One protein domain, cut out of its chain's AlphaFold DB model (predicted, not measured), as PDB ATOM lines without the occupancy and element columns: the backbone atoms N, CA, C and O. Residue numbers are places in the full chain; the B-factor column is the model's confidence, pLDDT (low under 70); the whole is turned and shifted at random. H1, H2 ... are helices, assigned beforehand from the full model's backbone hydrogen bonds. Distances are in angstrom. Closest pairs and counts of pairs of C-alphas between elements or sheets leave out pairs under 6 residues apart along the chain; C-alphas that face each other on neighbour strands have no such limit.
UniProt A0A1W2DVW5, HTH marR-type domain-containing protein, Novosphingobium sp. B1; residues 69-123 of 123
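AT A GLANCE: This is residues 69 to 123 of the 123 residues of the protein "HTH marR-type domain-containing protein" of Novosphingobium sp. B1 (UniProt A0A1W2DVW5). One long helix, H1, sticks out with its residues 70 to 79 as an arm from a small body, in which its residues 81 to 85 touch the short helix H3, while a second short helix, H2, is near both H1 and H3 and runs the opposite way to H3 at a shallow tilt of 11 degrees. Between H2 and H3 the chain makes a wide loop, of which residues 99 to 108 stick out as well. The printed part has 55 residues with three named helices, in the order H1, H2, H3, and no named strand; its class is all helix. It is only just compact, close to loose, with a radius of gyration of the C-alphas of 11.8 A, and its elongated outline spans 38 by 21 by 17 A.

HOW THE PARTS SIT: Begin with H1, residues 70 to 87. It touches H3, residues 110 to 117, with its residues 81 to 85 alone; look at the closest C-alphas, those of Glu 81 and Pro 110, 5.8 A apart. These two helices run the same way at a steep tilt of 47 degrees. H2, residues 91 to 97, is close to H1 but not clearly touching: the closest C-alphas, of Leu 84 and Ile 97, are 7.7 A apart, and the tilt is steep, 43 degrees, opposite ways. H2 and H3 are also close but not clearly touching, with Ser 94 and Ile 111 closest at 6.8 A between C-alphas, at a shallow tilt of 11 degrees, opposite ways. Every O i to N i+4 pair is within hydrogen-bond range in H1 and H3; in H2 1 of 3 is, beside 3 of 4 O i to N i+3 pairs.

IN THESE COORDINATES: Find C-alpha 70 at (233.796, 369.048, 273.385); from there H1 runs 25.5 A to C-alpha 87 at (256.027, 374.833, 262.304). H2 runs 10.3 A from Leu 91 to Ile 97. H3 runs 10.5 A from Pro 110 to C-alpha 117 at (248.445, 381.666, 251.983).

THE WHOLE: The two C-alphas farthest apart are those of Asn 69 and Glu 123, 38.7 A. The printed part has no cut; the link from H1 to H2 is tight and that from H2 to H3 is long, 12 residues. Mean pLDDT of the printed part is 89.5, and residue 123 alone is under 70.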
ATOM      1  N   ASN A  69     236.316 366.944 277.087       97.88
ATOM      2  CA  ASN A  69     234.989 367.313 276.618       97.88
ATOM      3  C   ASN A  69     235.058 368.061 275.268       97.88
ATOM      4  O   ASN A  69     236.127 368.350 274.728       97.88
ATOM      5  N   LYS A  70     233.892 368.397 274.704       97.06
ATOM      6  CA  LYS A  70     233.796 369.048 273.385       97.06
ATOM      7  C   LYS A  70     234.489 370.415 273.322       97.06
ATOM      8  O   LYS A  70     235.067 370.743 272.288       97.06
ATOM      9  N   ASP A  71     234.437 371.203 274.393       98.12
ATOM     10  CA  ASP A  71     235.082 372.518 274.438       98.12
ATOM     11  C   ASP A  71     236.599 372.398 274.570       98.12
ATOM     12  O   ASP A  71     237.334 373.095 273.876       98.12
ATOM     13  N   GLU A  72     237.079 371.469 275.395       98.25
ATOM     14  CA  GLU A  72     238.511 371.179 275.527       98.25
ATOM     15  C   GLU A  72     239.097 370.631 274.223       98.25
ATOM     16  O   GLU A  72     240.180 371.046 273.811       98.25
ATOM     17  N   MET A  73     238.360 369.759 273.529       96.69
ATOM     18  CA  MET A  73     238.752 369.248 272.214       96.69
ATOM     19  C   MET A  73     238.866 370.377 271.181       96.69
ATOM     20  O   MET A  73     239.819 370.406 270.404       96.69
ATOM     21  N   ARG A  74     237.935 371.339 271.194       96.19
ATOM     22  CA  ARG A  74     238.002 372.532 270.337       96.19
ATOM     23  C   ARG A  74     239.235 373.380 270.650       96.19
ATOM     24  O   ARG A  74     239.965 373.741 269.735       96.19
ATOM     25  N   ILE A  75     239.519 373.632 271.928       97.88
ATOM     26  CA  ILE A  75     240.716 374.381 272.344       97.88
ATOM     27  C   ILE A  75     241.996 373.660 271.899       97.88
ATOM     28  O   ILE A  75     242.927 374.296 271.400       97.88
ATOM     29  N   LEU A  76     242.052 372.334 272.057       96.25
ATOM     30  CA  LEU A  76     243.182 371.533 271.599       96.25
ATOM     31  C   LEU A  76     243.358 371.639 270.080       96.25
ATOM     32  O   LEU A  76     244.485 371.830 269.623       96.25
ATOM     33  N   ALA A  77     242.268 371.558 269.313       93.00
ATOM     34  CA  ALA A  77     242.294 371.712 267.862       93.00
ATOM     35  C   ALA A  77     242.833 373.095 267.449       93.00
ATOM     36  O   ALA A  77     243.762 373.159 266.645       93.00
ATOM     37  N   ASP A  78     242.354 374.177 268.072       96.00
ATOM     38  CA  ASP A  78     242.806 375.548 267.790       96.00
ATOM     39  C   ASP A  78     244.302 375.745 268.097       96.00
ATOM     40  O   ASP A  78     245.017 376.482 267.409       96.00
ATOM     41  N   ILE A  79     244.804 375.115 269.165       97.19
ATOM     42  CA  ILE A  79     246.231 375.144 269.510       97.19
ATOM     43  C   ILE A  79     247.037 374.320 268.505       97.19
ATOM     44  O   ILE A  79     248.067 374.798 268.024       97.19
ATOM     45  N   ALA A  80     246.583 373.108 268.183       93.56
ATOM     46  CA  ALA A  80     247.254 372.217 267.244       93.56
ATOM     47  C   ALA A  80     247.368 372.852 265.854       93.56
ATOM     48  O   ALA A  80     248.451 372.825 265.274       93.56
ATOM     49  N   GLU A  81     246.305 373.493 265.359       93.94
ATOM     50  CA  GLU A  81     246.328 374.256 264.109       93.94
ATOM     51  C   GLU A  81     247.430 375.323 264.127       93.94
ATOM     52  O   GLU A  81     248.291 375.348 263.243       93.94
ATOM     53  N   ARG A  82     247.457 376.169 265.161       96.38
ATOM     54  CA  ARG A  82     248.435 377.261 265.277       96.38
ATOM     55  C   ARG A  82     249.872 376.745 265.304       96.38
ATOM     56  O   ARG A  82     250.755 377.325 264.674       96.38
ATOM     57  N   VAL A  83     250.103 375.647 266.027       95.56
ATOM     58  CA  VAL A  83     251.409 374.981 266.096       95.56
ATOM     59  C   VAL A  83     251.797 374.417 264.732       95.56
ATOM     60  O   VAL A  83     252.918 374.648 264.289       95.56
ATOM     61  N   LEU A  84     250.893 373.709 264.052       94.00
ATOM     62  CA  LEU A  84     251.146 373.113 262.738       94.00
ATOM     63  C   LEU A  84     251.499 374.176 261.691       94.00
ATOM     64  O   LEU A  84     252.524 374.040 261.022       94.00
ATOM     65  N   ARG A  85     250.717 375.260 261.613       95.19
ATOM     66  CA  ARG A  85     250.982 376.404 260.722       95.19
ATOM     67  C   ARG A  85     252.333 377.060 261.020       95.19
ATOM     68  O   ARG A  85     253.166 377.206 260.128       95.19
ATOM     69  N   GLY A  86     252.602 377.370 262.290       95.69
ATOM     70  CA  GLY A  86     253.855 378.010 262.708       95.69
ATOM     71  C   GLY A  86     255.103 377.133 262.540       95.69
ATOM     72  O   GLY A  86     256.212 377.649 262.424       95.69
ATOM     73  N   ARG A  87     254.943 375.804 262.520       95.44
ATOM     74  CA  ARG A  87     256.027 374.833 262.304       95.44
ATOM     75  C   ARG A  87     256.263 374.508 260.834       95.44
ATOM     76  O   ARG A  87     257.295 373.911 260.528       95.44
ATOM     77  N   LEU A  88     255.331 374.832 259.941       95.00
ATOM     78  CA  LEU A  88     255.492 374.554 258.524       95.00
ATOM     79  C   LEU A  88     256.664 375.366 257.963       95.00
ATOM     80  O   LEU A  88     256.697 376.591 258.063       95.00
ATOM     81  N   GLU A  89     257.607 374.675 257.332       93.88
ATOM     82  CA  GLU A  89     258.821 375.298 256.789       93.88
ATOM     83  C   GLU A  89     258.677 375.561 255.290       93.88
ATOM     84  O   GLU A  89     258.964 376.656 254.817       93.88
ATOM     85  N   ASN A  90     258.224 374.557 254.540       92.00
ATOM     86  CA  ASN A  90     258.090 374.590 253.087       92.00
ATOM     87  C   ASN A  90     257.205 373.429 252.596       92.00
ATOM     88  O   ASN A  90     256.777 372.568 253.377       92.00
ATOM     89  N   LEU A  91     256.988 373.384 251.281       90.88
ATOM     90  CA  LEU A  91     256.232 372.333 250.602       90.88
ATOM     91  C   LEU A  91     256.764 370.921 250.889       90.88
ATOM     92  O   LEU A  91     255.977 370.001 251.094       90.88
ATOM     93  N   GLU A  92     258.079 370.719 250.958       90.06
ATOM     94  CA  GLU A  92     258.656 369.402 251.251       90.06
ATOM     95  C   GLU A  92     258.360 368.945 252.688       90.06
ATOM     96  O   GLU A  92     257.972 367.795 252.912       90.06
ATOM     97  N   HIS A  93     258.467 369.852 253.664       91.00
ATOM     98  CA  HIS A  93     258.157 369.578 255.067       91.00
ATOM     99  C   HIS A  93     256.696 369.133 255.246       91.00
ATOM    100  O   HIS A  93     256.411 368.245 256.059       91.00
ATOM    101  N   SER A  94     255.781 369.662 254.429       90.81
ATOM    102  CA  SER A  94     254.359 369.308 254.474       90.81
ATOM    103  C   SER A  94     254.084 367.802 254.318       90.81
ATOM    104  O   SER A  94     253.117 367.299 254.885       90.81
ATOM    105  N   TYR A  95     254.948 367.048 253.622       87.31
ATOM    106  CA  TYR A  95     254.777 365.600 253.420       87.31
ATOM    107  C   TYR A  95     255.064 364.757 254.666       87.31
ATOM    108  O   TYR A  95     254.767 363.563 254.679       87.31
ATOM    109  N   ARG A  96     255.674 365.347 255.699       87.38
ATOM    110  CA  ARG A  96     256.136 364.619 256.890       87.38
ATOM    111  C   ARG A  96     255.767 365.273 258.217       87.38
ATOM    112  O   ARG A  96     255.935 364.623 259.246       87.38
ATOM    113  N   ILE A  97     255.280 366.516 258.208       89.12
ATOM    114  CA  ILE A  97     254.904 367.241 259.430       89.12
ATOM    115  C   ILE A  97     253.745 366.550 260.167       89.12
ATOM    116  O   ILE A  97     253.783 366.409 261.387       89.12
ATOM    117  N   CYS A  98     252.775 366.009 259.426       84.62
ATOM    118  CA  CYS A  98     251.688 365.196 259.965       84.62
ATOM    119  C   CYS A  98     252.030 363.709 259.792       84.62
ATOM    120  O   CYS A  98     251.860 363.132 258.714       84.62
ATOM    121  N   ARG A  99     252.555 363.064 260.841       73.75
ATOM    122  CA  ARG A  99     252.963 361.652 260.770       73.75
ATOM    123  C   ARG A  99     251.754 360.754 260.493       73.75
ATOM    124  O   ARG A  99     250.781 360.767 261.237       73.75
ATOM    125  N   LEU A 100     251.861 359.940 259.439       71.44
ATOM    126  CA  LEU A 100     250.793 359.062 258.945       71.44
ATOM    127  C   LEU A 100     249.530 359.814 258.505       71.44
ATOM    128  O   LEU A 100     248.464 359.230 258.586       71.44
ATOM    129  N   CYS A 101     249.627 361.077 258.067       75.50
ATOM    130  CA  CYS A 101     248.484 361.886 257.624       75.50
ATOM    131  C   CYS A 101     247.429 361.073 256.843       75.50
ATOM    132  O   CYS A 101     247.757 360.400 255.867       75.50
ATOM    133  N   CYS A 102     246.163 361.149 257.271       82.00
ATOM    134  CA  CYS A 102     245.035 360.718 256.445       82.00
ATOM    135  C   CYS A 102     244.571 361.940 255.650       82.00
ATOM    136  O   CYS A 102     243.708 362.681 256.115       82.00
ATOM    137  N   TYR A 103     245.201 362.185 254.499       79.62
ATOM    138  CA  TYR A 103     244.941 363.389 253.706       79.62
ATOM    139  C   TYR A 103     243.466 363.490 253.294       79.62
ATOM    140  O   TYR A 103     242.837 364.516 253.514       79.62
ATOM    141  N   GLU A 104     242.879 362.391 252.808       78.38
ATOM    142  CA  GLU A 104     241.460 362.331 252.420       78.38
ATOM    143  C   GLU A 104     240.498 362.585 253.593       78.38
ATOM    144  O   GLU A 104     239.398 363.091 253.391       78.38
ATOM    145  N   GLY A 105     240.904 362.251 254.823       77.94
ATOM    146  CA  GLY A 105     240.110 362.496 256.029       77.94
ATOM    147  C   GLY A 105     240.229 363.921 256.576       77.94
ATOM    148  O   GLY A 105     239.498 364.283 257.496       77.94
ATOM    149  N   CYS A 106     241.145 364.735 256.046       81.94
ATOM    150  CA  CYS A 106     241.393 366.092 256.513       81.94
ATOM    151  C   CYS A 106     240.672 367.106 255.611       81.94
ATOM    152  O   CYS A 106     241.228 367.579 254.626       81.94
ATOM    153  N   THR A 107     239.424 367.452 255.938       83.69
ATOM    154  CA  THR A 107     238.607 368.354 255.098       83.69
ATOM    155  C   THR A 107     239.032 369.821 255.177       83.69
ATOM    156  O   THR A 107     238.859 370.550 254.209       83.69
ATOM    157  N   ASN A 108     239.606 370.247 256.306       86.81
ATOM    158  CA  ASN A 108     240.087 371.611 256.546       86.81
ATOM    159  C   ASN A 108     241.552 371.564 257.010       86.81
ATOM    160  O   ASN A 108     241.860 371.873 258.160       86.81
ATOM    161  N   CYS A 109     242.452 371.087 256.148       90.31
ATOM    162  CA  CYS A 109     243.862 370.908 256.488       90.31
ATOM    163  C   CYS A 109     244.555 372.256 256.779       90.31
ATOM    164  O   CYS A 109     244.704 373.067 255.861       90.31
ATOM    165  N   PRO A 110     245.058 372.499 258.009       92.19
ATOM    166  CA  PRO A 110     245.727 373.761 258.331       92.19
ATOM    167  C   PRO A 110     247.065 373.919 257.597       92.19
ATOM    168  O   PRO A 110     247.532 375.035 257.396       92.19
ATOM    169  N   ILE A 111     247.684 372.810 257.175       93.25
ATOM    170  CA  ILE A 111     248.934 372.828 256.410       93.25
ATOM    171  C   ILE A 111     248.696 373.289 254.973       93.25
ATOM    172  O   ILE A 111     249.468 374.102 254.479       93.25
ATOM    173  N   ASP A 112     247.649 372.796 254.308       91.81
ATOM    174  CA  ASP A 112     247.364 373.219 252.934       91.81
ATOM    175  C   ASP A 112     246.864 374.668 252.903       91.81
ATOM    176  O   ASP A 112     247.275 375.425 252.031       91.81
ATOM    177  N   ALA A 113     246.079 375.092 253.902       92.81
ATOM    178  CA  ALA A 113     245.691 376.494 254.047       92.81
ATOM    179  C   ALA A 113     246.915 377.421 254.205       92.81
ATOM    180  O   ALA A 113     247.009 378.442 253.531       92.81
ATOM    181  N   GLU A 114     247.898 377.034 255.025       95.38
ATOM    182  CA  GLU A 114     249.143 377.793 255.185       95.38
ATOM    183  C   GLU A 114     250.001 377.812 253.909       95.38
ATOM    184  O   GLU A 114     250.562 378.850 253.561       95.38
ATOM    185  N   LEU A 115     250.123 376.685 253.196       94.12
ATOM    186  CA  LEU A 115     250.837 376.642 251.912       94.12
ATOM    187  C   LEU A 115     250.187 377.575 250.887       94.12
ATOM    188  O   LEU A 115     250.902 378.311 250.204       94.12
ATOM    189  N   HIS A 116     248.858 377.574 250.830       93.19
ATOM    190  CA  HIS A 116     248.088 378.425 249.934       93.19
ATOM    191  C   HIS A 116     248.278 379.910 250.250       93.19
ATOM    192  O   HIS A 116     248.608 380.698 249.365       93.19
ATOM    193  N   GLU A 117     248.184 380.293 251.526       94.50
ATOM    194  CA  GLU A 117     248.445 381.666 251.983       94.50
ATOM    195  C   GLU A 117     249.879 382.134 251.653       94.50
ATOM    196  O   GLU A 117     250.103 383.317 251.391       94.50
ATOM    197  N   ARG A 118     250.854 381.211 251.607       93.81
ATOM    198  CA  ARG A 118     252.251 381.477 251.208       93.81
ATOM    199  C   ARG A 118     252.497 381.427 249.694       93.81
ATOM    200  O   ARG A 118     253.618 381.712 249.271       93.81
ATOM    201  N   GLY A 119     251.508 381.042 248.883       91.50
ATOM    202  CA  GLY A 119     251.661 380.846 247.436       91.50
ATOM    203  C   GLY A 119     252.555 379.655 247.059       91.50
ATOM    204  O   GLY A 119     253.278 379.722 246.067       91.50
ATOM    205  N   GLN A 120     252.557 378.590 247.868       85.81
ATOM    206  CA  GLN A 120     253.371 377.376 247.693       85.81
ATOM    207  C   GLN A 120     252.504 376.133 247.435       85.81
ATOM    208  O   GLN A 120     252.779 375.059 247.978       85.81
ATOM    209  N   ASP A 121     251.441 376.285 246.646       77.00
ATOM    210  CA  ASP A 121     250.485 375.212 246.370       77.00
ATOM    211  C   ASP A 121     251.156 373.977 245.743       77.00
ATOM    212  O   ASP A 121     252.139 374.065 245.001       77.00
ATOM    213  N   ARG A 122     250.614 372.796 246.065       71.81
ATOM    214  CA  ARG A 122     250.944 371.545 245.371       71.81
ATOM    215  C   ARG A 122     250.310 371.650 243.977       71.81
ATOM    216  O   ARG A 122     249.087 371.662 243.910       71.81
ATOM    217  N   GLU A 123     251.122 371.792 242.926       56.53
ATOM    218  CA  GLU A 123     250.675 371.814 241.513       56.53
ATOM    219  C   GLU A 123     249.612 370.753 241.179       56.53
ATOM    220  O   GLU A 123     249.744 369.598 241.658       56.53
TER     221      GLU A 123